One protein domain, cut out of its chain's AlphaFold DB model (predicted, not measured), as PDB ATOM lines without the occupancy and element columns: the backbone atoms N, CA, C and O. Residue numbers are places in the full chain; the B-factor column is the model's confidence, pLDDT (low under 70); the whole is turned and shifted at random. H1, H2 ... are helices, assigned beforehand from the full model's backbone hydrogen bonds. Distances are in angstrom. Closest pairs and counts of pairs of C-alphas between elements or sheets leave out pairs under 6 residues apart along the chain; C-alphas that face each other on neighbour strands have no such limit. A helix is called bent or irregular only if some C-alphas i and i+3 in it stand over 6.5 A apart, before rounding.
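This is residues 47 to 90 of the 90 residues of the protein "Putative entry exclusion protein TrbK-alt" of Gluconacetobacter tumulicola (UniProt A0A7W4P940). Two helices fold back on each other as a V, with the tight link of residues 67 to 69 at its point and a kink in H1 near it. At the other end, residues 83 to 88 stick out free. The printed part has 44 residues with two named helices, H1 then H2, and no named strand; its class is all helix. It is only just compact, close to loose, with a radius of gyration of the C-alphas of 11.0 A, and elongated, spanning 33 by 19 by 13 A.

H1, residues 48 to 66, begins at C-alpha 48 (31.725, -54.459, -88.515) and is 21.0 A long. It has a kink of 56 degrees near residue 60 and is irregular, with C-alphas 61 and 64 9.2 A apart. H2, residues 70 to 84, is 21.4 A long and ends at C-alpha 84 (47.899, -54.261, -85.463).

H1 and H2 touch, the closest C-alphas being those of Cys 59 and Cys 72, 5.7 A apart. They run opposite ways at a steep tilt of 53 degrees. Every O i to N i+4 pair is within hydrogen-bond range in H2, and 12 of 15 in H1.

The C-alphas farthest apart, of Met 64 and Arg 90, are 33.9 A apart. The printed part has no cut. Residues 85 to 90 have pLDDT under 70.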
ATOM      1  N   GLY A  47      29.254 -51.565 -90.539       71.56
ATOM      2  CA  GLY A  47      28.782 -52.051 -89.240       71.56
ATOM      3  C   GLY A  47      29.629 -53.161 -88.600       71.56
ATOM      4  O   GLY A  47      29.248 -53.663 -87.540       71.56
ATOM      5  N   LEU A  48      30.776 -53.550 -89.177       76.88
ATOM      6  CA  LEU A  48      31.725 -54.459 -88.515       76.88
ATOM      7  C   LEU A  48      32.182 -53.871 -87.174       76.88
ATOM      8  O   LEU A  48      32.189 -54.574 -86.164       76.88
ATOM      9  N   ARG A  49      32.496 -52.570 -87.151       77.38
ATOM     10  CA  ARG A  49      32.911 -51.855 -85.938       77.38
ATOM     11  C   ARG A  49      31.838 -51.860 -84.859       77.38
ATOM     12  O   ARG A  49      32.157 -52.143 -83.708       77.38
ATOM     13  N   ASP A  50      30.581 -51.632 -85.224       82.12
ATOM     14  CA  ASP A  50      29.466 -51.625 -84.269       82.12
ATOM     15  C   ASP A  50      29.237 -53.010 -83.662       82.12
ATOM     16  O   ASP A  50      29.063 -53.153 -82.449       82.12
ATOM     17  N   ARG A  51      29.308 -54.062 -84.488       83.94
ATOM     18  CA  ARG A  51      29.209 -55.451 -84.014       83.94
ATOM     19  C   ARG A  51      30.386 -55.827 -83.120       83.94
ATOM     20  O   ARG A  51      30.183 -56.489 -82.101       83.94
ATOM     21  N   LEU A  52      31.598 -55.395 -83.472       88.62
ATOM     22  CA  LEU A  52      32.800 -55.633 -82.680       88.62
ATOM     23  C   LEU A  52      32.720 -54.902 -81.333       88.62
ATOM     24  O   LEU A  52      32.956 -55.515 -80.294       88.62
ATOM     25  N   ALA A  53      32.299 -53.636 -81.328       88.94
ATOM     26  CA  ALA A  53      32.095 -52.843 -80.119       88.94
ATOM     27  C   ALA A  53      31.029 -53.461 -79.200       88.94
ATOM     28  O   ALA A  53      31.270 -53.631 -78.004       88.94
ATOM     29  N   ALA A  54      29.886 -53.876 -79.753       91.88
ATOM     30  CA  ALA A  54      28.838 -54.564 -79.000       91.88
ATOM     31  C   ALA A  54      29.329 -55.905 -78.423       91.88
ATOM     32  O   ALA A  54      29.051 -56.237 -77.267       91.88
ATOM     33  N   GLY A  55      30.103 -56.666 -79.202       93.69
ATOM     34  CA  GLY A  55      30.714 -57.917 -78.759       93.69
ATOM     35  C   GLY A  55      31.709 -57.717 -77.617       93.69
ATOM     36  O   GLY A  55      31.671 -58.456 -76.631       93.69
ATOM     37  N   LEU A  56      32.563 -56.697 -77.715       95.00
ATOM     38  CA  LEU A  56      33.533 -56.345 -76.678       95.00
ATOM     39  C   LEU A  56      32.837 -55.894 -75.392       95.00
ATOM     40  O   LEU A  56      33.207 -56.363 -74.318       95.00
ATOM     41  N   ALA A  57      31.803 -55.055 -75.497       96.06
ATOM     42  CA  ALA A  57      31.018 -54.603 -74.349       96.06
ATOM     43  C   ALA A  57      30.371 -55.783 -73.605       96.06
ATOM     44  O   ALA A  57      30.441 -55.862 -72.377       96.06
ATOM     45  N   ARG A  58      29.814 -56.754 -74.345       96.38
ATOM     46  CA  ARG A  58      29.283 -57.996 -73.764       96.38
ATOM     47  C   ARG A  58      30.366 -58.770 -73.008       96.38
ATOM     48  O   ARG A  58      30.145 -59.165 -71.869       96.38
ATOM     49  N   CYS A  59      31.532 -58.983 -73.618       96.81
ATOM     50  CA  CYS A  59      32.620 -59.740 -72.990       96.81
ATOM     51  C   CYS A  59      33.201 -59.032 -71.758       96.81
ATOM     52  O   CYS A  59      33.528 -59.687 -70.773       96.81
ATOM     53  N   GLN A  60      33.258 -57.700 -71.761       95.19
ATOM     54  CA  GLN A  60      33.651 -56.918 -70.586       95.19
ATOM     55  C   GLN A  60      32.645 -57.056 -69.438       95.19
ATOM     56  O   GLN A  60      33.056 -57.211 -68.289       95.19
ATOM     57  N   ALA A  61      31.342 -57.060 -69.736       96.94
ATOM     58  CA  ALA A  61      30.297 -57.235 -68.727       96.94
ATOM     59  C   ALA A  61      30.345 -58.616 -68.042       96.94
ATOM     60  O   ALA A  61      29.951 -58.743 -66.883       96.94
ATOM     61  N   LEU A  62      30.852 -59.644 -68.730       95.88
ATOM     62  CA  LEU A  62      31.056 -60.982 -68.161       95.88
ATOM     63  C   LEU A  62      32.247 -61.043 -67.186       95.88
ATOM     64  O   LEU A  62      32.266 -61.893 -66.289       95.88
ATOM     65  N   GLY A  63      33.233 -60.154 -67.335       93.31
ATOM     66  CA  GLY A  63      34.438 -60.130 -66.507       93.31
ATOM     67  C   GLY A  63      35.198 -61.456 -66.571       93.31
ATOM     68  O   GLY A  63      35.425 -61.996 -67.649       93.31
ATOM     69  N   MET A  64      35.555 -62.022 -65.414       94.31
ATOM     70  CA  MET A  64      36.289 -63.298 -65.346       94.31
ATOM     71  C   MET A  64      35.541 -64.473 -65.994       94.31
ATOM     72  O   MET A  64      36.173 -65.431 -66.412       94.31
ATOM     73  N   LYS A  65      34.208 -64.404 -66.120       94.25
ATOM     74  CA  LYS A  65      33.421 -65.457 -66.783       94.25
ATOM     75  C   LYS A  65      33.624 -65.498 -68.300       94.25
ATOM     76  O   LYS A  65      33.197 -66.458 -68.923       94.25
ATOM     77  N   ALA A  66      34.224 -64.461 -68.888       94.44
ATOM     78  CA  ALA A  66      34.613 -64.474 -70.294       94.44
ATOM     79  C   ALA A  66      35.858 -65.340 -70.552       94.44
ATOM     80  O   ALA A  66      36.156 -65.633 -71.708       94.44
ATOM     81  N   ASP A  67      36.595 -65.731 -69.506       93.38
ATOM     82  CA  ASP A  67      37.738 -66.624 -69.656       93.38
ATOM     83  C   ASP A  67      37.270 -68.020 -70.087       93.38
ATOM     84  O   ASP A  67      36.345 -68.593 -69.512       93.38
ATOM     85  N   GLY A  68      37.875 -68.540 -71.153       92.31
ATOM     86  CA  GLY A  68      37.448 -69.778 -71.806       92.31
ATOM     87  C   GLY A  68      36.169 -69.681 -72.653       92.31
ATOM     88  O   GLY A  68      35.813 -70.672 -73.291       92.31
ATOM     89  N   ASP A  69      35.492 -68.527 -72.721       96.19
ATOM     90  CA  ASP A  69      34.340 -68.349 -73.612       96.19
ATOM     91  C   ASP A  69      34.816 -68.237 -75.078       96.19
ATOM     92  O   ASP A  69      35.548 -67.298 -75.431       96.19
ATOM     93  N   PRO A  70      34.410 -69.164 -75.968       95.88
ATOM     94  CA  PRO A  70      34.907 -69.189 -77.342       95.88
ATOM     95  C   PRO A  70      34.440 -67.979 -78.163       95.88
ATOM     96  O   PRO A  70      35.157 -67.527 -79.058       95.88
ATOM     97  N   ALA A  71      33.269 -67.411 -77.854       94.12
ATOM     98  CA  ALA A  71      32.768 -66.221 -78.530       94.12
ATOM     99  C   ALA A  71      33.546 -64.965 -78.104       94.12
ATOM    100  O   ALA A  71      33.802 -64.093 -78.936       94.12
ATOM    101  N   CYS A  72      33.965 -64.865 -76.842       96.50
ATOM    102  CA  CYS A  72      34.827 -63.777 -76.379       96.50
ATOM    103  C   CYS A  72      36.262 -63.897 -76.894       96.50
ATOM    104  O   CYS A  72      36.826 -62.894 -77.339       96.50
ATOM    105  N   ALA A  73      36.816 -65.110 -76.956       96.00
ATOM    106  CA  ALA A  73      38.126 -65.351 -77.558       96.00
ATOM    107  C   ALA A  73      38.184 -64.910 -79.034       96.00
ATOM    108  O   ALA A  73      39.159 -64.277 -79.462       96.00
ATOM    109  N   ALA A  74      37.126 -65.187 -79.805       94.00
ATOM    110  CA  ALA A  74      37.015 -64.759 -81.198       94.00
ATOM    111  C   ALA A  74      36.964 -63.227 -81.326       94.00
ATOM    112  O   ALA A  74      37.744 -62.645 -82.079       94.00
ATOM    113  N   ILE A  75      36.112 -62.564 -80.535       94.38
ATOM    114  CA  ILE A  75      35.961 -61.100 -80.547       94.38
ATOM    115  C   ILE A  75      37.265 -60.383 -80.165       94.38
ATOM    116  O   ILE A  75      37.640 -59.404 -80.808       94.38
ATOM    117  N   TRP A  76      37.998 -60.866 -79.160       92.56
ATOM    118  CA  TRP A  76      39.292 -60.277 -78.795       92.56
ATOM    119  C   TRP A  76      40.372 -60.514 -79.841       92.56
ATOM    120  O   TRP A  76      41.231 -59.658 -80.042       92.56
ATOM    121  N   THR A  77      40.357 -61.669 -80.501       92.69
ATOM    122  CA  THR A  77      41.296 -61.952 -81.589       92.69
ATOM    123  C   THR A  77      41.061 -61.008 -82.758       92.69
ATOM    124  O   THR A  77      42.021 -60.420 -83.246       92.69
ATOM    125  N   GLU A  78      39.804 -60.788 -83.133       88.38
ATOM    126  CA  GLU A  78      39.456 -59.859 -84.205       88.38
ATOM    127  C   GLU A  78      39.809 -58.410 -83.847       88.38
ATOM    128  O   GLU A  78      40.484 -57.730 -84.611       88.38
ATOM    129  N   ASN A  79      39.489 -57.965 -82.626       88.44
ATOM    130  CA  ASN A  79      39.863 -56.625 -82.168       88.44
ATOM    131  C   ASN A  79      41.382 -56.394 -82.171       88.44
ATOM    132  O   ASN A  79      41.844 -55.304 -82.499       88.44
ATOM    133  N   ARG A  80      42.174 -57.417 -81.817       88.12
ATOM    134  CA  ARG A  80      43.640 -57.331 -81.876       88.12
ATOM    135  C   ARG A  80      44.139 -57.203 -83.310       88.12
ATOM    136  O   ARG A  80      45.000 -56.365 -83.550       88.12
ATOM    137  N   LYS A  81      43.602 -57.982 -84.252       85.44
ATOM    138  CA  LYS A  81      43.977 -57.885 -85.673       85.44
ATOM    139  C   LYS A  81      43.742 -56.479 -86.215       85.44
ATOM    140  O   LYS A  81      44.674 -55.878 -86.730       85.44
ATOM    141  N   CYS A  82      42.555 -55.913 -85.986       77.12
ATOM    142  CA  CYS A  82      42.235 -54.555 -86.434       77.12
ATOM    143  C   CYS A  82      43.164 -53.483 -85.838       77.12
ATOM    144  O   CYS A  82      43.379 -52.448 -86.458       77.12
ATOM    145  N   PHE A  83      43.711 -53.710 -84.638       75.31
ATOM    146  CA  PHE A  83      44.647 -52.779 -84.007       75.31
ATOM    147  C   PHE A  83      46.059 -52.853 -84.609       75.31
ATOM    148  O   PHE A  83      46.720 -51.825 -84.738       75.31
ATOM    149  N   PHE A  84      46.536 -54.053 -84.957       78.44
ATOM    150  CA  PHE A  84      47.899 -54.261 -85.463       78.44
ATOM    151  C   PHE A  84      48.018 -54.195 -86.987       78.44
ATOM    152  O   PHE A  84      49.105 -53.942 -87.496       78.44
ATOM    153  N   GLU A  85      46.918 -54.398 -87.708       69.94
ATOM    154  CA  GLU A  85      46.896 -54.443 -89.168       69.94
ATOM    155  C   GLU A  85      45.798 -53.520 -89.719       69.94
ATOM    156  O   GLU A  85      44.823 -53.996 -90.305       69.94
ATOM    157  N   PRO A  86      45.928 -52.190 -89.553       61.31
ATOM    158  CA  PRO A  86      44.940 -51.253 -90.080       61.31
ATOM    159  C   PRO A  86      44.753 -51.410 -91.599       61.31
ATOM    160  O   PRO A  86      43.648 -51.230 -92.095       61.31
ATOM    161  N   ASP A  87      45.792 -51.822 -92.333       57.88
ATOM    162  CA  ASP A  87      45.747 -52.012 -93.788       57.88
ATOM    163  C   ASP A  87      45.260 -53.399 -94.257       57.88
ATOM    164  O   ASP A  87      44.951 -53.542 -95.437       57.88
ATOM    165  N   ALA A  88      45.167 -54.419 -93.389       52.94
ATOM    166  CA  ALA A  88      44.752 -55.777 -93.794       52.94
ATOM    167  C   ALA A  88      43.228 -55.946 -93.930       52.94
ATOM    168  O   ALA A  88      42.753 -56.995 -94.361       52.94
ATOM    169  N   ALA A  89      42.462 -54.919 -93.555       50.22
ATOM    170  CA  ALA A  89      41.019 -54.856 -93.764       50.22
ATOM    171  C   ALA A  89      40.625 -54.254 -95.134       50.22
ATOM    172  O   ALA A  89      39.439 -54.240 -95.461       50.22
ATOM    173  N   ARG A  90      41.604 -53.773 -95.922       46.44
ATOM    174  CA  ARG A  90      41.419 -53.253 -97.288       46.44
ATOM    175  C   ARG A  90      41.314 -54.387 -98.310       46.44
ATOM    176  O   ARG A  90      40.506 -54.227 -99.250       46.44
TER     177      ARG A  90